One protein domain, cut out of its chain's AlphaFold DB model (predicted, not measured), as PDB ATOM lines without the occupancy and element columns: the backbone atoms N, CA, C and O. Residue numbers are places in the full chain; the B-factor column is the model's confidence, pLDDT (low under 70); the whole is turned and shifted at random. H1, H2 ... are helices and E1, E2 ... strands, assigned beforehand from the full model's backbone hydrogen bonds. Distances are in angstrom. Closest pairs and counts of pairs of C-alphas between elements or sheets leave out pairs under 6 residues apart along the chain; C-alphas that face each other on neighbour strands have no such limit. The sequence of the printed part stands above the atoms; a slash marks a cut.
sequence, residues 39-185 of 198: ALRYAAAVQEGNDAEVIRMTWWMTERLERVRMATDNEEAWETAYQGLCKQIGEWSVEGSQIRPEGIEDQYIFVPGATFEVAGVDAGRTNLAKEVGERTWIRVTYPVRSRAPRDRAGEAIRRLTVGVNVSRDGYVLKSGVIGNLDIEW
ATOM      1  N   ALA A  39     254.324 184.630 278.524       95.12
ATOM      2  CA  ALA A  39     255.017 183.539 277.853       95.12
ATOM      3  C   ALA A  39     254.475 183.236 276.440       95.12
ATOM      4  O   ALA A  39     255.267 183.035 275.520       95.12
ATOM      5  N   LEU A  40     253.149 183.243 276.243       95.62
ATOM      6  CA  LEU A  40     252.536 183.028 274.925       95.62
ATOM      7  C   LEU A  40     252.767 184.220 273.996       95.62
ATOM      8  O   LEU A  40     253.105 184.025 272.834       95.62
ATOM      9  N   ARG A  41     252.650 185.449 274.514       96.19
ATOM     10  CA  ARG A  41     252.980 186.662 273.749       96.19
ATOM     11  C   ARG A  41     254.428 186.660 273.273       96.19
ATOM     12  O   ARG A  41     254.701 187.015 272.134       96.19
ATOM     13  N   TYR A  42     255.342 186.231 274.137       95.56
ATOM     14  CA  TYR A  42     256.741 186.070 273.780       95.56
ATOM     15  C   TYR A  42     256.927 185.006 272.689       95.56
ATOM     16  O   TYR A  42     257.609 185.261 271.701       95.56
ATOM     17  N   ALA A  43     256.300 183.833 272.838       95.38
ATOM     18  CA  ALA A  43     256.358 182.770 271.836       95.38
ATOM     19  C   ALA A  43     255.832 183.242 270.468       95.38
ATOM     20  O   ALA A  43     256.461 182.975 269.446       95.38
ATOM     21  N   ALA A  44     254.728 183.996 270.454       95.69
ATOM     22  CA  ALA A  44     254.182 184.615 269.249       95.69
ATOM     23  C   ALA A  44     255.155 185.634 268.635       95.69
ATOM     24  O   ALA A  44     255.427 185.566 267.441       95.69
ATOM     25  N   ALA A  45     255.760 186.513 269.443       95.00
ATOM     26  CA  ALA A  45     256.741 187.484 268.957       95.00
ATOM     27  C   ALA A  45     257.955 186.812 268.292       95.00
ATOM     28  O   ALA A  45     258.399 187.261 267.237       95.00
ATOM     29  N   VAL A  46     258.459 185.709 268.864       94.12
ATOM     30  CA  VAL A  46     259.531 184.912 268.240       94.12
ATOM     31  C   VAL A  46     259.043 184.276 266.935       94.12
ATOM     32  O   VAL A  46     259.732 184.364 265.921       94.12
ATOM     33  N   GLN A  47     257.847 183.682 266.933       94.19
ATOM     34  CA  GLN A  47     257.261 183.054 265.744       94.19
ATOM     35  C   GLN A  47     257.062 184.030 264.579       94.19
ATOM     36  O   GLN A  47     257.241 183.653 263.419       94.19
ATOM     37  N   GLU A  48     256.690 185.269 264.884       94.81
ATOM     38  CA  GLU A  48     256.446 186.336 263.913       94.81
ATOM     39  C   GLU A  48     257.732 187.044 263.455       94.81
ATOM     40  O   GLU A  48     257.678 187.853 262.530       94.81
ATOM     41  N   GLY A  49     258.882 186.756 264.077       92.19
ATOM     42  CA  GLY A  49     260.129 187.487 263.827       92.19
ATOM     43  C   GLY A  49     260.062 188.947 264.288       92.19
ATOM     44  O   GLY A  49     260.668 189.827 263.679       92.19
ATOM     45  N   ASN A  50     259.281 189.234 265.334       95.25
ATOM     46  CA  ASN A  50     259.161 190.569 265.911       95.25
ATOM     47  C   ASN A  50     260.290 190.816 266.923       95.25
ATOM     48  O   ASN A  50     260.074 190.827 268.138       95.25
ATOM     49  N   ASP A  51     261.502 191.020 266.406       93.62
ATOM     50  CA  ASP A  51     262.724 191.188 267.204       93.62
ATOM     51  C   ASP A  51     262.594 192.303 268.251       93.62
ATOM     52  O   ASP A  51     263.045 192.155 269.386       93.62
ATOM     53  N   ALA A  52     261.921 193.403 267.897       94.62
ATOM     54  CA  ALA A  52     261.695 194.530 268.796       94.62
ATOM     55  C   ALA A  52     260.902 194.112 270.045       94.62
ATOM     56  O   ALA A  52     261.270 194.458 271.170       94.62
ATOM     57  N   GLU A  53     259.832 193.337 269.860       95.44
ATOM     58  CA  GLU A  53     259.020 192.820 270.961       95.44
ATOM     59  C   GLU A  53     259.784 191.761 271.768       95.44
ATOM     60  O   GLU A  53     259.758 191.796 273.000       95.44
ATOM     61  N   VAL A  54     260.541 190.876 271.106       94.38
ATOM     62  CA  VAL A  54     261.406 189.887 271.772       94.38
ATOM     63  C   VAL A  54     262.429 190.577 272.682       94.38
ATOM     64  O   VAL A  54     262.562 190.202 273.851       94.38
ATOM     65  N   ILE A  55     263.106 191.615 272.184       94.25
ATOM     66  CA  ILE A  55     264.071 192.423 272.943       94.25
ATOM     67  C   ILE A  55     263.386 193.104 274.125       94.25
ATOM     68  O   ILE A  55     263.861 192.989 275.257       94.25
ATOM     69  N   ARG A  56     262.248 193.766 273.882       95.75
ATOM     70  CA  ARG A  56     261.483 194.481 274.914       95.75
ATOM     71  C   ARG A  56     261.015 193.556 276.038       95.75
ATOM     72  O   ARG A  56     260.962 193.968 277.193       95.75
ATOM     73  N   MET A  57     260.648 192.321 275.709       95.12
ATOM     74  CA  MET A  57     260.167 191.339 276.679       95.12
ATOM     75  C   MET A  57     261.299 190.607 277.406       95.12
ATOM     76  O   MET A  57     261.056 190.044 278.468       95.12
ATOM     77  N   THR A  58     262.525 190.604 276.880       94.69
ATOM     78  CA  THR A  58     263.640 189.836 277.452       94.69
ATOM     79  C   THR A  58     264.482 190.703 278.387       94.69
ATOM     80  O   THR A  58     265.130 191.660 277.956       94.69
ATOM     81  N   TRP A  59     264.534 190.338 279.674       94.62
ATOM     82  CA  TRP A  59     265.164 191.176 280.706       94.62
ATOM     83  C   TRP A  59     266.632 191.505 280.397       94.62
ATOM     84  O   TRP A  59     267.013 192.671 280.367       94.62
ATOM     85  N   TRP A  60     267.460 190.496 280.102       92.50
ATOM     86  CA  TRP A  60     268.898 190.720 279.902       92.50
ATOM     87  C   TRP A  60     269.199 191.593 278.673       92.50
ATOM     88  O   TRP A  60     270.200 192.314 278.669       92.50
ATOM     89  N   MET A  61     268.353 191.527 277.638       93.44
ATOM     90  CA  MET A  61     268.484 192.345 276.430       93.44
ATOM     91  C   MET A  61     268.198 193.809 276.759       93.44
ATOM     92  O   MET A  61     269.001 194.679 276.423       93.44
ATOM     93  N   THR A  62     267.119 194.064 277.505       94.06
ATOM     94  CA  THR A  62     266.778 195.401 278.009       94.06
ATOM     95  C   THR A  62     267.902 195.965 278.888       94.06
ATOM     96  O   THR A  62     268.427 197.035 278.596       94.06
ATOM     97  N   GLU A  63     268.385 195.201 279.871       94.25
ATOM     98  CA  GLU A  63     269.507 195.598 280.743       94.25
ATOM     99  C   GLU A  63     270.798 195.883 279.971       94.25
ATOM    100  O   GLU A  63     271.617 196.720 280.352       94.25
ATOM    101  N   ARG A  64     271.049 195.140 278.888       93.31
ATOM    102  CA  ARG A  64     272.212 195.380 278.032       93.31
ATOM    103  C   ARG A  64     272.093 196.730 277.330       93.31
ATOM    104  O   ARG A  64     273.068 197.476 277.329       93.31
ATOM    105  N   LEU A  65     270.929 197.044 276.768       94.50
ATOM    106  CA  LEU A  65     270.680 198.317 276.090       94.50
ATOM    107  C   LEU A  65     270.690 199.499 277.065       94.50
ATOM    108  O   LEU A  65     271.266 200.542 276.755       94.50
ATOM    109  N   GLU A  66     270.124 199.331 278.259       94.50
ATOM    110  CA  GLU A  66     270.166 200.342 279.319       94.50
ATOM    111  C   GLU A  66     271.595 200.630 279.774       94.50
ATOM    112  O   GLU A  66     271.987 201.791 279.874       94.50
ATOM    113  N   ARG A  67     272.423 199.593 279.962       94.06
ATOM    114  CA  ARG A  67     273.842 199.779 280.296       94.06
ATOM    115  C   ARG A  67     274.606 200.528 279.216       94.06
ATOM    116  O   ARG A  67     275.422 201.376 279.559       94.06
ATOM    117  N   VAL A  68     274.350 200.243 277.936       93.94
ATOM    118  CA  VAL A  68     274.951 201.020 276.840       93.94
ATOM    119  C   VAL A  68     274.528 202.479 276.965       93.94
ATOM    120  O   VAL A  68     275.396 203.339 277.049       93.94
ATOM    121  N   ARG A  69     273.226 202.748 277.108       92.69
ATOM    122  CA  ARG A  69     272.683 204.106 277.257       92.69
ATOM    123  C   ARG A  69     273.256 204.876 278.453       92.69
ATOM    124  O   ARG A  69     273.406 206.084 278.372       92.69
ATOM    125  N   MET A  70     273.554 204.202 279.564       92.94
ATOM    126  CA  MET A  70     274.170 204.837 280.738       92.94
ATOM    127  C   MET A  70     275.683 205.044 280.589       92.94
ATOM    128  O   MET A  70     276.241 205.941 281.214       92.94
ATOM    129  N   ALA A  71     276.361 204.198 279.812       93.12
ATOM    130  CA  ALA A  71     277.811 204.246 279.639       93.12
ATOM    131  C   ALA A  71     278.261 205.222 278.542       93.12
ATOM    132  O   ALA A  71     279.436 205.588 278.495       93.12
ATOM    133  N   THR A  72     277.361 205.618 277.641       87.69
ATOM    134  CA  THR A  72     277.674 206.511 276.529       87.69
ATOM    135  C   THR A  72     276.511 207.448 276.224       87.69
ATOM    136  O   THR A  72     275.370 207.013 276.132       87.69
ATOM    137  N   ASP A  73     276.814 208.724 275.982       85.75
ATOM    138  CA  ASP A  73     275.856 209.684 275.415       85.75
ATOM    139  C   ASP A  73     275.725 209.533 273.882       85.75
ATOM    140  O   ASP A  73     275.099 210.357 273.216       85.75
ATOM    141  N   ASN A  74     276.342 208.499 273.292       89.88
ATOM    142  CA  ASN A  74     276.328 208.245 271.856       89.88
ATOM    143  C   ASN A  74     275.144 207.355 271.439       89.88
ATOM    144  O   ASN A  74     275.137 206.146 271.681       89.88
ATOM    145  N   GLU A  75     274.186 207.941 270.726       92.25
ATOM    146  CA  GLU A  75     273.041 207.237 270.138       92.25
ATOM    147  C   GLU A  75     273.460 206.116 269.165       92.25
ATOM    148  O   GLU A  75     272.852 205.048 269.153       92.25
ATOM    149  N   GLU A  76     274.562 206.286 268.426       94.44
ATOM    150  CA  GLU A  76     275.079 205.281 267.482       94.44
ATOM    151  C   GLU A  76     275.519 203.988 268.186       94.44
ATOM    152  O   GLU A  76     275.356 202.883 267.661       94.44
ATOM    153  N   ALA A  77     276.061 204.103 269.400       93.56
ATOM    154  CA  ALA A  77     276.478 202.947 270.185       93.56
ATOM    155  C   ALA A  77     275.269 202.141 270.683       93.56
ATOM    156  O   ALA A  77     275.318 200.908 270.697       93.56
ATOM    157  N   TRP A  78     274.181 202.825 271.053       94.44
ATOM    158  CA  TRP A  78     272.916 202.173 271.391       94.44
ATOM    159  C   TRP A  78     272.327 201.458 270.173       94.44
ATOM    160  O   TRP A  78     272.020 200.269 270.266       94.44
ATOM    161  N   GLU A  79     272.260 202.135 269.025       95.50
ATOM    162  CA  GLU A  79     271.720 201.563 267.786       95.50
ATOM    163  C   GLU A  79     272.529 200.340 267.342       95.50
ATOM    164  O   GLU A  79     271.972 199.289 267.036       95.50
ATOM    165  N   THR A  80     273.860 200.416 267.410       96.06
ATOM    166  CA  THR A  80     274.742 199.279 267.109       96.06
ATOM    167  C   THR A  80     274.464 198.086 268.026       96.06
ATOM    168  O   THR A  80     274.434 196.939 267.572       96.06
ATOM    169  N   ALA A  81     274.251 198.327 269.324       94.44
ATOM    170  CA  ALA A  81     273.921 197.268 270.270       94.44
ATOM    171  C   ALA A  81     272.541 196.655 269.984       94.44
ATOM    172  O   ALA A  81     272.408 195.432 270.032       94.44
ATOM    173  N   TYR A  82     271.548 197.485 269.656       95.19
ATOM    174  CA  TYR A  82     270.203 197.054 269.283       95.19
ATOM    175  C   TYR A  82     270.215 196.197 268.011       95.19
ATOM    176  O   TYR A  82     269.752 195.059 268.035       95.19
ATOM    177  N   GLN A  83     270.853 196.672 266.939       95.19
ATOM    178  CA  GLN A  83     271.005 195.917 265.691       95.19
ATOM    179  C   GLN A  83     271.776 194.608 265.893       95.19
ATOM    180  O   GLN A  83     271.453 193.587 265.284       95.19
ATOM    181  N   GLY A  84     272.770 194.607 266.786       93.00
ATOM    182  CA  GLY A  84     273.477 193.394 267.187       93.00
ATOM    183  C   GLY A  84     272.553 192.347 267.817       93.00
ATOM    184  O   GLY A  84     272.689 191.167 267.506       93.00
ATOM    185  N   LEU A  85     271.601 192.764 268.660       91.81
ATOM    186  CA  LEU A  85     270.604 191.865 269.250       91.81
ATOM    187  C   LEU A  85     269.629 191.325 268.199       91.81
ATOM    188  O   LEU A  85     269.420 190.115 268.159       91.81
ATOM    189  N   CYS A  86     269.089 192.182 267.324       91.75
ATOM    190  CA  CYS A  86     268.199 191.744 266.240       91.75
ATOM    191  C   CYS A  86     268.887 190.703 265.348       91.75
ATOM    192  O   CYS A  86     268.344 189.635 265.080       91.75
ATOM    193  N   LYS A  87     270.144 190.963 264.965       89.31
ATOM    194  CA  LYS A  87     270.933 190.024 264.164       89.31
ATOM    195  C   LYS A  87     271.079 188.662 264.849       89.31
ATOM    196  O   LYS A  87     270.944 187.646 264.180       89.31
ATOM    197  N   GLN A  88     271.327 188.638 266.159       85.25
ATOM    198  CA  GLN A  88     271.446 187.389 266.918       85.25
ATOM    199  C   GLN A  88     270.132 186.599 266.975       85.25
ATOM    200  O   GLN A  88     270.175 185.378 266.905       85.25
ATOM    201  N   ILE A  89     268.982 187.273 267.081       85.94
ATOM    202  CA  ILE A  89     267.657 186.624 267.073       85.94
ATOM    203  C   ILE A  89     267.345 186.030 265.687       85.94
ATOM    204  O   ILE A  89     266.700 184.990 265.575       85.94
ATOM    205  N   GLY A  90     267.808 186.687 264.620       76.31
ATOM    206  CA  GLY A  90     267.542 186.295 263.238       76.31
ATOM    207  C   GLY A  90     268.538 185.313 262.607       76.31
ATOM    208  O   GLY A  90     268.369 184.972 261.437       76.31
ATOM    209  N   GLU A  91     269.590 184.867 263.299       78.19
ATOM    210  CA  GLU A  91     270.622 183.986 262.727       78.19
ATOM    211  C   GLU A  91     270.233 182.499 262.826       78.19
ATOM    212  O   GLU A  91     270.356 181.882 263.878       78.19
ATOM    213  N   TRP A  92     269.810 181.887 261.713       69.00
ATOM    214  CA  TRP A  92     269.429 180.466 261.649       69.00
ATOM    215  C   TRP A  92     270.581 179.566 261.176       69.00
ATOM    216  O   TRP A  92     271.242 179.855 260.178       69.00
ATOM    217  N   SER A  93     270.751 178.407 261.814       68.69
ATOM    218  CA  SER A  93     271.576 177.289 261.340       68.69
ATOM    219  C   SER A  93     270.812 175.968 261.442       68.69
ATOM    220  O   SER A  93     269.981 175.771 262.330       68.69
ATOM    221  N   VAL A  94     271.084 175.034 260.527       60.69
ATOM    222  CA  VAL A  94     270.421 173.718 260.519       60.69
ATOM    223  C   VAL A  94     270.831 172.909 261.753       60.69
ATOM    224  O   VAL A  94     269.994 172.255 262.377       60.69
ATOM    225  N   GLU A  95     272.095 173.017 262.154       67.31
ATOM    226  CA  GLU A  95     272.676 172.411 263.353       67.31
ATOM    227  C   GLU A  95     272.055 172.949 264.651       67.31
ATOM    228  O   GLU A  95     272.114 172.278 265.688       67.31
ATOM    229  N   GLY A  96     271.469 174.149 264.600       75.75
ATOM    230  CA  GLY A  96     270.762 174.775 265.713       75.75
ATOM    231  C   GLY A  96     269.405 174.135 266.010       75.75
ATOM    232  O   GLY A  96     268.951 174.190 267.147       75.75
ATOM    233  N   SER A  97     268.794 173.444 265.038       85.00
ATOM    234  CA  SER A  97     267.490 172.781 265.218       85.00
ATOM    235  C   SER A  97     267.533 171.514 266.083       85.00
ATOM    236  O   SER A  97     266.491 170.940 266.402       85.00
ATOM    237  N   GLN A  98     268.726 171.050 266.462       92.75
ATOM    238  CA  GLN A  98     268.889 169.876 267.310       92.75
ATOM    239  C   GLN A  98     268.834 170.252 268.793       92.75
ATOM    240  O   GLN A  98     269.612 171.084 269.257       92.75
ATOM    241  N   ILE A  99     267.980 169.572 269.558       91.94
ATOM    242  CA  ILE A  99     267.889 169.737 271.007       91.94
ATOM    243  C   ILE A  99     269.095 169.073 271.686       91.94
ATOM    244  O   ILE A  99     269.324 167.863 271.568       91.94
ATOM    245  N   ARG A 100     269.855 169.869 272.441       90.81
ATOM    246  CA  ARG A 100     271.067 169.457 273.169       90.81
ATOM    247  C   ARG A 100     270.821 169.469 274.682       90.81
ATOM    248  O   ARG A 100     269.817 170.031 275.113       90.81
ATOM    249  N   PRO A 101     271.674 168.845 275.521       87.31
ATOM    250  CA  PRO A 101     271.533 168.974 276.976       87.31
ATOM    251  C   PRO A 101     271.555 170.428 277.468       87.31
ATOM    252  O   PRO A 101     270.916 170.728 278.471       87.31
ATOM    253  N   GLU A 102     272.238 171.318 276.749       83.88
ATOM    254  CA  GLU A 102     272.230 172.761 276.998       83.88
ATOM    255  C   GLU A 102     270.904 173.422 276.597       83.88
ATOM    256  O   GLU A 102     270.649 174.547 276.991       83.88
ATOM    257  N   GLY A 103     270.047 172.735 275.841       88.38
ATOM    258  CA  GLY A 103     268.779 173.233 275.329       88.38
ATOM    259  C   GLY A 103     268.816 173.472 273.822       88.38
ATOM    260  O   GLY A 103     269.551 172.821 273.075       88.38
ATOM    261  N   ILE A 104     267.963 174.387 273.376       89.94
ATOM    262  CA  ILE A 104     267.812 174.816 271.986       89.94
ATOM    263  C   ILE A 104     267.359 176.280 271.965       89.94
ATOM    264  O   ILE A 104     266.729 176.750 272.917       89.94
ATOM    265  N   GLU A 105     267.715 177.017 270.918       89.50
ATOM    266  CA  GLU A 105     267.298 178.413 270.774       89.50
ATOM    267  C   GLU A 105     265.804 178.532 270.481       89.50
ATOM    268  O   GLU A 105     265.184 177.680 269.841       89.50
ATOM    269  N   ASP A 106     265.242 179.647 270.931       91.31
ATOM    270  CA  ASP A 106     263.808 179.912 270.892       91.31
ATOM    271  C   ASP A 106     263.253 179.917 269.471       91.31
ATOM    272  O   ASP A 106     262.161 179.408 269.234       91.31
ATOM    273  N   GLN A 107     264.032 180.430 268.518       89.81
ATOM    274  CA  GLN A 107     263.686 180.477 267.098       89.81
ATOM    275  C   GLN A 107     263.427 179.093 266.487       89.81
ATOM    276  O   GLN A 107     262.607 178.974 265.581       89.81
ATOM    277  N   TYR A 108     264.064 178.030 266.998       92.06
ATOM    278  CA  TYR A 108     263.806 176.662 266.535       92.06
ATOM    279  C   TYR A 108     262.645 175.999 267.275       92.06
ATOM    280  O   TYR A 108     262.106 175.007 266.793       92.06
ATOM    281  N   ILE A 109     262.244 176.527 268.434       94.69
ATOM    282  CA  ILE A 109     261.076 176.037 269.166       94.69
ATOM    283  C   ILE A 109     259.804 176.710 268.667       94.69
ATOM    284  O   ILE A 109     258.840 176.020 268.337       94.69
ATOM    285  N   PHE A 110     259.794 178.034 268.570       94.50
ATOM    286  CA  PHE A 110     258.633 178.826 268.176       94.50
ATOM    287  C   PHE A 110     258.650 179.108 266.670       94.50
ATOM    288  O   PHE A 110     258.602 180.250 266.237       94.50
ATOM    289  N   VAL A 111     258.743 178.061 265.847       93.62
ATOM    290  CA  VAL A 111     258.834 178.213 264.383       93.62
ATOM    291  C   VAL A 111     257.509 178.677 263.756       93.62
ATOM    292  O   VAL A 111     256.432 178.360 264.282       93.62
ATOM    293  N   PRO A 112     257.538 179.335 262.579       92.62
ATOM    294  CA  PRO A 112     256.333 179.707 261.841       92.62
ATOM    295  C   PRO A 112     255.393 178.523 261.574       92.62
ATOM    296  O   PRO A 112     255.769 177.544 260.914       92.62
ATOM    297  N   GLY A 113     254.153 178.648 262.055       93.88
ATOM    298  CA  GLY A 113     253.077 177.665 261.908       93.88
ATOM    299  C   GLY A 113     252.955 176.658 263.058       93.88
ATOM    300  O   GLY A 113     251.985 175.904 263.082       93.88
ATOM    301  N   ALA A 114     253.896 176.627 264.006       96.81
ATOM    302  CA  ALA A 114     253.715 175.865 265.240       96.81
ATOM    303  C   ALA A 114     252.519 176.403 266.044       96.81
ATOM    304  O   ALA A 114     252.267 177.607 266.061       96.81
ATOM    305  N   THR A 115     251.790 175.516 266.717       97.50
ATOM    306  CA  THR A 115     250.707 175.907 267.628       97.50
ATOM    307  C   THR A 115     251.167 175.818 269.076       97.50
ATOM    308  O   THR A 115     251.990 174.964 269.421       97.50
ATOM    309  N   PHE A 116     250.628 176.701 269.918       97.00
ATOM    310  CA  PHE A 116     250.999 176.836 271.325       97.00
ATOM    311  C   PHE A 116     249.778 176.611 272.218       97.00
ATOM    312  O   PHE A 116     248.717 177.183 271.983       97.00
ATOM    313  N   GLU A 117     249.935 175.791 273.252       96.62
ATOM    314  CA  GLU A 117     248.905 175.518 274.257       96.62
ATOM    315  C   GLU A 117     249.542 175.570 275.649       96.62
ATOM    316  O   GLU A 117     250.615 175.004 275.859       96.62
ATOM    317  N   VAL A 118     248.899 176.224 276.619       96.31
ATOM    318  CA  VAL A 118     249.386 176.212 278.007       96.31
ATOM    319  C   VAL A 118     249.127 174.835 278.614       96.31
ATOM    320  O   VAL A 118     247.984 174.429 278.790       96.31
ATOM    321  N   ALA A 119     250.200 174.127 278.953       96.25
ATOM    322  CA  ALA A 119     250.148 172.829 279.616       96.25
ATOM    323  C   ALA A 119     250.092 172.954 281.149       96.25
ATOM    324  O   ALA A 119     249.594 172.054 281.822       96.25
ATOM    325  N   GLY A 120     250.593 174.060 281.706       96.06
ATOM    326  CA  GLY A 120     250.571 174.318 283.143       96.06
ATOM    327  C   GLY A 120     251.381 175.548 283.544       96.06
ATOM    328  O   GLY A 120     252.060 176.160 282.719       96.06
ATOM    329  N   VAL A 121     251.316 175.897 284.828       96.00
ATOM    330  CA  VAL A 121     252.090 176.989 285.434       96.00
ATOM    331  C   VAL A 121     252.657 176.514 286.770       96.00
ATOM    332  O   VAL A 121     251.948 175.882 287.553       96.00
ATOM    333  N   ASP A 122     253.929 176.807 287.032       96.38
ATOM    334  CA  ASP A 122     254.573 176.572 288.327       96.38
ATOM    335  C   ASP A 122     255.427 177.774 288.772       96.38
ATOM    336  O   ASP A 122     255.424 178.827 288.136       96.38
ATOM    337  N   ALA A 123     256.132 177.650 289.900       95.00
ATOM    338  CA  ALA A 123     256.942 178.737 290.462       95.00
ATOM    339  C   ALA A 123     258.216 179.052 289.650       95.00
ATOM    340  O   ALA A 123     258.863 180.069 289.892       95.00
ATOM    341  N   GLY A 124     258.591 178.188 288.705       93.12
ATOM    342  CA  GLY A 124     259.789 178.326 287.896       93.12
ATOM    343  C   GLY A 124     261.100 178.090 288.640       93.12
ATOM    344  O   GLY A 124     261.170 177.409 289.667       93.12
ATOM    345  N   ARG A 125     262.184 178.601 288.055       90.56
ATOM    346  CA  ARG A 125     263.553 178.414 288.549       90.56
ATOM    347  C   ARG A 125     263.894 179.401 289.660       90.56
ATOM    348  O   ARG A 125     263.583 180.581 289.589       90.56
ATOM    349  N   THR A 126     264.662 178.947 290.642       90.81
ATOM    350  CA  THR A 126     265.154 179.800 291.740       90.81
ATOM    351  C   THR A 126     266.587 180.289 291.534       90.81
ATOM    352  O   THR A 126     267.085 181.091 292.316       90.81
ATOM    353  N   ASN A 127     267.267 179.811 290.489       88.31
ATOM    354  CA  ASN A 127     268.693 180.029 290.258       88.31
ATOM    355  C   ASN A 127     268.987 180.964 289.067       88.31
ATOM    356  O   ASN A 127     270.018 180.818 288.409       88.31
ATOM    357  N   LEU A 128     268.072 181.887 288.760       88.50
ATOM    358  CA  LEU A 128     268.237 182.890 287.703       88.50
ATOM    359  C   LEU A 128     268.716 184.228 288.280       88.50
ATOM    360  O   LEU A 128     268.587 184.491 289.472       88.50
ATOM    361  N   ALA A 129     269.258 185.092 287.417       87.12
ATOM    362  CA  ALA A 129     269.772 186.411 287.804       87.12
ATOM    363  C   ALA A 129     268.690 187.368 288.347       87.12
ATOM    364  O   ALA A 129     269.011 188.353 289.007       87.12
ATOM    365  N   LYS A 130     267.417 187.073 288.072       90.56
ATOM    366  CA  LYS A 130     266.243 187.810 288.537       90.56
ATOM    367  C   LYS A 130     265.218 186.820 289.086       90.56
ATOM    368  O   LYS A 130     265.124 185.697 288.591       90.56
ATOM    369  N   GLU A 131     264.470 187.237 290.108       92.88
ATOM    370  CA  GLU A 131     263.430 186.411 290.730       92.88
ATOM    371  C   GLU A 131     262.333 186.064 289.712       92.88
ATOM    372  O   GLU A 131     261.785 186.945 289.038       92.88
ATOM    373  N   VAL A 132     262.014 184.774 289.616       94.06
ATOM    374  CA  VAL A 132     260.910 184.270 288.797       94.06
ATOM    375  C   VAL A 132     259.602 184.483 289.557       94.06
ATOM    376  O   VAL A 132     259.492 184.144 290.734       94.06
ATOM    377  N   GLY A 133     258.617 185.088 288.895       94.44
ATOM    378  CA  GLY A 133     257.248 185.158 289.395       94.44
ATOM    379  C   GLY A 133     256.499 183.860 289.116       94.44
ATOM    380  O   GLY A 133     255.847 183.325 290.007       94.44
ATOM    381  N   GLU A 134     256.644 183.349 287.894       95.12
ATOM    382  CA  GLU A 134     256.051 182.095 287.441       95.12
ATOM    383  C   GLU A 134     256.828 181.497 286.262       95.12
ATOM    384  O   GLU A 134     257.573 182.187 285.562       95.12
ATOM    385  N   ARG A 135     256.619 180.209 285.999       96.12
ATOM    386  CA  ARG A 135     257.007 179.563 284.747       96.12
ATOM    387  C   ARG A 135     255.786 178.958 284.086       96.12
ATOM    388  O   ARG A 135     255.119 178.100 284.658       96.12
ATOM    389  N   THR A 136     255.540 179.376 282.853       95.94
ATOM    390  CA  THR A 136     254.480 178.824 282.012       95.94
ATOM    391  C   THR A 136     255.048 177.695 281.166       95.94
ATOM    392  O   THR A 136     255.988 177.905 280.397       95.94
ATOM    393  N   TRP A 137     254.461 176.509 281.280       97.19
ATOM    394  CA  TRP A 137     254.731 175.380 280.402       97.19
ATOM    395  C   TRP A 137     253.843 175.471 279.164       97.19
ATOM    396  O   TRP A 137     252.617 175.495 279.262       97.19
ATOM    397  N   ILE A 138     254.468 175.520 277.995       97.31
ATOM    398  CA  ILE A 138     253.839 175.636 276.686       97.31
ATOM    399  C   ILE A 138     254.076 174.332 275.936       97.31
ATOM    400  O   ILE A 138     255.213 173.977 275.624       97.31
ATOM    401  N   ARG A 139     252.999 173.630 275.604       98.31
ATOM    402  CA  ARG A 139     253.025 172.552 274.625       98.31
ATOM    403  C   ARG A 139     253.090 173.166 273.234       98.31
ATOM    404  O   ARG A 139     252.196 173.909 272.833       98.31
ATOM    405  N   VAL A 140     254.133 172.815 272.498       98.31
ATOM    406  CA  VAL A 140     254.353 173.240 271.119       98.31
ATOM    407  C   VAL A 140     254.070 172.060 270.201       98.31
ATOM    408  O   VAL A 140     254.607 170.975 270.418       98.31
ATOM    409  N   THR A 141     253.221 172.249 269.191       98.25
ATOM    410  CA  THR A 141     252.956 171.230 268.161       98.25
ATOM    411  C   THR A 141     253.356 171.749 266.786       98.25
ATOM    412  O   THR A 141     252.912 172.813 266.356       98.25
ATOM    413  N   TYR A 142     254.175 170.976 266.076       97.00
ATOM    414  CA  TYR A 142     254.707 171.338 264.768       97.00
ATOM    415  C   TYR A 142     253.850 170.747 263.642       97.00
ATOM    416  O   TYR A 142     253.585 169.540 263.639       97.00
ATOM    417  N   PRO A 143     253.445 171.555 262.646       95.00
ATOM    418  CA  PRO A 143     252.655 171.063 261.520       95.00
ATOM    419  C   PRO A 143     253.509 170.362 260.455       95.00
ATOM    420  O   PRO A 143     252.993 169.558 259.686       95.00
ATOM    421  N   VAL A 144     254.811 170.670 260.382       93.44
ATOM    422  CA  VAL A 144     255.697 170.240 259.291       93.44
ATOM    423  C   VAL A 144     256.980 169.631 259.849       93.44
ATOM    424  O   VAL A 144     257.737 170.298 260.553       93.44
ATOM    425  N   ARG A 145     257.267 168.382 259.459       94.31
ATOM    426  CA  ARG A 145     258.416 167.600 259.952       94.31
ATOM    427  C   ARG A 145     259.772 168.252 259.692       94.31
ATOM    428  O   ARG A 145     260.658 168.164 260.529       94.31
ATOM    429  N   SER A 146     259.944 168.920 258.552       92.44
ATOM    430  CA  SER A 146     261.211 169.577 258.196       92.44
ATOM    431  C   SER A 146     261.515 170.838 259.008       92.44
ATOM    432  O   SER A 146     262.656 171.287 258.990       92.44
ATOM    433  N   ARG A 147     260.520 171.400 259.706       91.44
ATOM    434  CA  ARG A 147     260.664 172.598 260.550       91.44
ATOM    435  C   ARG A 147     260.700 172.283 262.042       91.44
ATOM    436  O   ARG A 147     260.902 173.189 262.837       91.44
ATOM    437  N   ALA A 148     260.450 171.036 262.418       95.19
ATOM    438  CA  ALA A 148     260.435 170.639 263.810       95.19
ATOM    439  C   ALA A 148     261.856 170.484 264.375       95.19
ATOM    440  O   ALA A 148     262.752 170.046 263.641       95.19
ATOM    441  N   PRO A 149     262.050 170.761 265.675       95.25
ATOM    442  CA  PRO A 149     263.253 170.381 266.392       95.25
ATOM    443  C   PRO A 149     263.554 168.896 266.245       95.25
ATOM    444  O   PRO A 149     262.652 168.058 266.129       95.25
ATOM    445  N   ARG A 150     264.841 168.570 266.296       95.62
ATOM    446  CA  ARG A 150     265.327 167.194 266.244       95.62
ATOM    447  C   ARG A 150     265.888 166.774 267.585       95.62
ATOM    448  O   ARG A 150     266.515 167.572 268.275       95.62
ATOM    449  N   ASP A 151     265.707 165.513 267.938       95.38
ATOM    450  CA  ASP A 151     266.383 164.940 269.093       95.38
ATOM    451  C   ASP A 151     267.866 164.629 268.801       95.38
ATOM    452  O   ASP A 151     268.426 164.945 267.744       95.38
ATOM    453  N   ARG A 152     268.534 163.973 269.755       92.38
ATOM    454  CA  ARG A 152     269.943 163.578 269.615       92.38
ATOM    455  C   ARG A 152     270.196 162.559 268.500       92.38
ATOM    456  O   ARG A 152     271.304 162.528 267.975       92.38
ATOM    457  N   ALA A 153     269.205 161.745 268.144       94.00
ATOM    458  CA  ALA A 153     269.291 160.792 267.040       94.00
ATOM    459  C   ALA A 153     268.989 161.445 265.677       94.00
ATOM    460  O   ALA A 153     269.145 160.803 264.639       94.00
ATOM    461  N   GLY A 154     268.589 162.720 265.667       93.62
ATOM    462  CA  GLY A 154     268.198 163.449 264.466       93.62
ATOM    463  C   GLY A 154     266.735 163.235 264.078       93.62
ATOM    464  O   GLY A 154     266.318 163.714 263.017       93.62
ATOM    465  N   GLU A 155     265.948 162.554 264.910       95.69
ATOM    466  CA  GLU A 155     264.533 162.306 264.658       95.69
ATOM    467  C   GLU A 155     263.711 163.557 264.992       95.69
ATOM    468  O   GLU A 155     263.976 164.255 265.971       95.69
ATOM    469  N   ALA A 156     262.736 163.876 264.141       96.25
ATOM    470  CA  ALA A 156     261.971 165.112 264.248       96.25
ATOM    471  C   ALA A 156     260.844 164.963 265.275       96.25
ATOM    472  O   ALA A 156     260.009 164.062 265.168       96.25
ATOM    473  N   ILE A 157     260.775 165.885 266.228       97.50
ATOM    474  CA  ILE A 157     259.814 165.854 267.330       97.50
ATOM    475  C   ILE A 157     258.548 166.602 266.903       97.50
ATOM    476  O   ILE A 157     258.584 167.802 266.654       97.50
ATOM    477  N   ARG A 158     257.399 165.922 266.823       97.69
ATOM    478  CA  ARG A 158     256.121 166.558 266.447       97.69
ATOM    479  C   ARG A 158     255.596 167.481 267.535       97.69
ATOM    480  O   ARG A 158     254.977 168.501 267.233       97.69
ATOM    481  N   ARG A 159     255.787 167.105 268.793       98.38
ATOM    482  CA  ARG A 159     255.298 167.868 269.938       98.38
ATOM    483  C   ARG A 159     256.256 167.735 271.107       98.38
ATOM    484  O   ARG A 159     256.749 166.643 271.363       98.38
ATOM    485  N   LEU A 160     256.469 168.837 271.813       98.12
ATOM    486  CA  LEU A 160     257.167 168.871 273.096       98.12
ATOM    487  C   LEU A 160     256.600 169.984 273.985       98.12
ATOM    488  O   LEU A 160     255.908 170.878 273.499       98.12
ATOM    489  N   THR A 161     256.904 169.937 275.276       98.12
ATOM    490  CA  THR A 161     256.568 170.977 276.250       98.12
ATOM    491  C   THR A 161     257.829 171.751 276.639       98.12
ATOM    492  O   THR A 161     258.857 171.163 276.985       98.12
ATOM    493  N   VAL A 162     257.737 173.081 276.602       96.94
ATOM    494  CA  VAL A 162     258.798 174.010 277.006       96.94
ATOM    495  C   VAL A 162     258.328 174.962 278.101       96.94
ATOM    496  O   VAL A 162     257.196 175.423 278.078       96.94
ATOM    497  N   GLY A 163     259.188 175.283 279.056       95.75
ATOM    498  CA  GLY A 163     258.929 176.211 280.145       95.75
ATOM    499  C   GLY A 163     259.562 177.572 279.877       95.75
ATOM    500  O   GLY A 163     260.767 177.671 279.637       95.75
ATOM    501  N   VAL A 164     258.754 178.627 279.962       95.31
ATOM    502  CA  VAL A 164     259.198 180.025 279.900       95.31
ATOM    503  C   VAL A 164     259.097 180.625 281.297       95.31
ATOM    504  O   VAL A 164     258.003 180.733 281.845       95.31
ATOM    505  N   ASN A 165     260.233 181.017 281.873       95.00
ATOM    506  CA  ASN A 165     260.272 181.699 283.166       95.00
ATOM    507  C   ASN A 165     259.974 183.192 282.968       95.00
ATOM    508  O   ASN A 165     260.590 183.838 282.118       95.00
ATOM    509  N   VAL A 166     259.055 183.736 283.762       95.06
ATOM    510  CA  VAL A 166     258.611 185.133 283.718       95.06
ATOM    511  C   VAL A 166     258.799 185.759 285.098       95.06
ATOM    512  O   VAL A 166     258.431 185.176 286.118       95.06
ATOM    513  N   SER A 167     259.406 186.939 285.164       95.44
ATOM    514  CA  SER A 167     259.565 187.693 286.410       95.44
ATOM    515  C   SER A 167     258.256 188.349 286.856       95.44
ATOM    516  O   SER A 167     257.333 188.541 286.068       95.44
ATOM    517  N   ARG A 168     258.175 188.766 288.127       93.44
ATOM    518  CA  ARG A 168     256.981 189.452 288.669       93.44
ATOM    519  C   ARG A 168     256.640 190.775 287.969       93.44
ATOM    520  O   ARG A 168     255.493 191.199 288.006       93.44
ATOM    521  N   ASP A 169     257.626 191.422 287.360       93.62
ATOM    522  CA  ASP A 169     257.485 192.645 286.562       93.62
ATOM    523  C   ASP A 169     257.266 192.373 285.059       93.62
ATOM    524  O   ASP A 169     257.259 193.305 284.261       93.62
ATOM    525  N   GLY A 170     257.029 191.115 284.669       93.69
ATOM    526  CA  GLY A 170     256.545 190.764 283.332       93.69
ATOM    527  C   GLY A 170     257.625 190.599 282.264       93.69
ATOM    528  O   GLY A 170     257.304 190.665 281.077       93.69
ATOM    529  N   TYR A 171     258.881 190.362 282.650       95.00
ATOM    530  CA  TYR A 171     259.953 190.046 281.708       95.00
ATOM    531  C   TYR A 171     260.172 188.547 281.582       95.00
ATOM    532  O   TYR A 171     260.130 187.798 282.555       95.00
ATOM    533  N   VAL A 172     260.510 188.120 280.376       94.62
ATOM    534  CA  VAL A 172     261.003 186.781 280.094       94.62
ATOM    535  C   VAL A 172     262.445 186.656 280.577       94.62
ATOM    536  O   VAL A 172     263.316 187.475 280.260       94.62
ATOM    537  N   LEU A 173     262.688 185.609 281.361       92.69
ATOM    538  CA  LEU A 173     263.964 185.331 282.001       92.69
ATOM    539  C   LEU A 173     264.679 184.196 281.279       92.69
ATOM    540  O   LEU A 173     264.287 183.032 281.354       92.69
ATOM    541  N   LYS A 174     265.761 184.559 280.590       85.44
ATOM    542  CA  LYS A 174     266.658 183.646 279.873       85.44
ATOM    543  C   LYS A 174     268.097 183.996 280.192       85.44
ATOM    544  O   LYS A 174     268.395 185.147 280.519       85.44
ATOM    545  N   SER A 175     268.989 183.016 280.104       67.12
ATOM    546  CA  SER A 175     270.417 183.315 280.133       67.12
ATOM    547  C   SER A 175     270.836 183.935 278.787       67.12
ATOM    548  O   SER A 175     270.168 183.767 277.771       67.12
ATOM    549  N   GLY A 176     271.921 184.705 278.750       58.72
ATOM    550  CA  GLY A 176     272.460 185.248 277.492       58.72
ATOM    551  C   GLY A 176     273.208 184.210 276.639       58.72
ATOM    552  O   GLY A 176     274.002 184.597 275.789       58.72
ATOM    553  N   VAL A 177     273.035 182.914 276.921       57.12
ATOM    554  CA  VAL A 177     273.702 181.779 276.261       57.12
ATOM    555  C   VAL A 177     272.653 180.940 275.526       57.12
ATOM    556  O   VAL A 177     271.510 180.892 275.955       57.12
ATOM    557  N   ILE A 178     273.021 180.288 274.426       57.31
ATOM    558  CA  ILE A 178     272.181 179.355 273.651       57.31
ATOM    559  C   ILE A 178     271.488 178.324 274.569       57.31
ATOM    560  O   ILE A 178     272.163 177.702 275.385       57.31
ATOM    561  N   GLY A 179     270.173 178.115 274.392       59.44
ATOM    562  CA  GLY A 179     269.402 177.045 275.050       59.44
ATOM    563  C   GLY A 179     268.841 177.373 276.440       59.44
ATOM    564  O   GLY A 179     269.440 177.038 277.450       59.44
ATOM    565  N   ASN A 180     267.663 178.008 276.534       72.56
ATOM    566  CA  ASN A 180     267.152 178.468 277.847       72.56
ATOM    567  C   ASN A 180     265.681 178.247 278.136       72.56
ATOM    568  O   ASN A 180     265.204 178.649 279.200       72.56
ATOM    569  N   LEU A 181     264.955 177.641 277.213       88.94
ATOM    570  CA  LEU A 181     263.667 177.099 277.588       88.94
ATOM    571  C   LEU A 181     263.912 175.883 278.470       88.94
ATOM    572  O   LEU A 181     264.778 175.059 278.175       88.94
ATOM    573  N   ASP A 182     263.152 175.772 279.553       92.25
ATOM    574  CA  ASP A 182     263.134 174.524 280.303       92.25
ATOM    575  C   ASP A 182     262.465 173.471 279.419       92.25
ATOM    576  O   ASP A 182     261.350 173.676 278.959       92.25
ATOM    577  N   ILE A 183     263.128 172.356 279.133       94.25
ATOM    578  CA  ILE A 183     262.565 171.318 278.263       94.25
ATOM    579  C   ILE A 183     262.066 170.170 279.129       94.25
ATOM    580  O   ILE A 183     262.826 169.591 279.909       94.25
ATOM    581  N   GLU A 184     260.795 169.809 278.971       96.19
ATOM    582  CA  GLU A 184     260.250 168.590 279.559       96.19
ATOM    583  C   GLU A 184     260.590 167.405 278.647       96.19
ATOM    584  O   GLU A 184     259.865 167.090 277.708       96.19
ATOM    585  N   TRP A 185     261.724 166.751 278.890       94.81
ATOM    586  CA  TRP A 185     262.255 165.695 278.014       94.81
ATOM    587  C   TRP A 185     261.309 164.506 277.800       94.81
ATOM    588  O   TRP A 185     261.322 163.888 276.740       94.81
TER     589      TRP A 185
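This is residues 39 to 185 of the 198 residues of an uncharacterized protein of Candidatus Hydrogenedentes bacterium (UniProt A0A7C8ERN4). A strongly twisted sheet of four strands, E1 to E4, has helix H1 packed over one face, and a long helical hairpin, H3 and H4, reaches away from it as an arm. The short helix H2 sits between H1 and this arm, and the arm's tip, residues 71 to 76, sticks out; the small helices H5 and H6 lie on the stretch between the arm and the sheet. The printed part has 147 residues with six named helices followed by four named strands; the sheet runs E1, E2, E3, E4, antiparallel throughout, and the class is mixed, helices and strands. The whole is compact, with a radius of gyration of the C-alphas of 15.6 A, yet only just elongated, with spans of 49 by 33 by 24 A.

H1, residues 39 to 47, touches H2, residues 51 to 57; the closest C-alphas, of Ala 45 and Val 54, are 6.0 A apart. This helical hairpin has a shallow tilt of 14 degrees, opposite ways. H2 is the hub, touching three helices. With H3, residues 59 to 71, it only just touches, with 3 pairs of C-alphas within 8 A, and only at the corner, by residues 61 to 62 of H3; the closest C-alphas are those of Ile 55 and Met 61, 5.6 A apart. H4, residues 75 to 89, touches H2 with residues 85 to 89 alone, about perpendicular at 82 degrees; the closest C-alphas, of Asp 51 and Cys 86, are 5.6 A apart. H3 and H4 form a helical hairpin at a shallow tilt of 20 degrees, opposite ways, closest at the C-alphas of Val 68 and Trp 78, 5.9 A. H5, residues 94 to 97, and H6, residues 106 to 109, are close but not clearly touching, with the C-alphas of Ser 97 and Tyr 108 5.5 A apart. H6 only just touches H1, with 3 pairs of C-alphas within 8 A, closest at Val 46 and Gln 107, 6.2 A, and only grazes the sheet. The sheet is a meander, each strand the antiparallel neighbour of the one before: E1, residues 115 to 122; E2, 132 to 141; E3, 159 to 167; E4, 182 to 185. Within hydrogen-bond range are N 119 and O 137 at 2.8 A between E1 and E2, N 138 and O 162 at 2.7 A between E2 and E3, and N 163 and O 182 at 2.7 A between E3 and E4. H1 is on the sheet at a height over the sheet of 8.1 A and lies only just over E2, with 3 of its C-alphas falling on that strand; it runs slantwise to the strands, at 44 degrees to E2 on the local plane. H3 and H4 are not on the sheet. In H1, H2, H3 and H4 every O i to N i+4 pair is within hydrogen-bond range; H5 and H6 are too short for such a pair.

H1 begins at C-alpha 39, (255.017, 183.539, 277.853), and is 12.3 A long. H3 is 18.2 A long and H4 21.5 A, ending at C-alpha 89, (267.657, 186.624, 267.073). E1 is 21.1 A long, E2 25.7 A and E3 26.1 A. E4, 9.2 A long, ends at C-alpha 185, (262.255, 165.695, 278.014).

The C-alphas of Asp 73 and Ala 153, the two farthest apart, are 50.0 A apart. The printed part has no cut. The links E2 to E3, 17 residues, and E3 to E4, 14 residues, are long. The mean pLDDT of the printed part is 91.3; residues 92 to 95 and 175 to 179 are under 70.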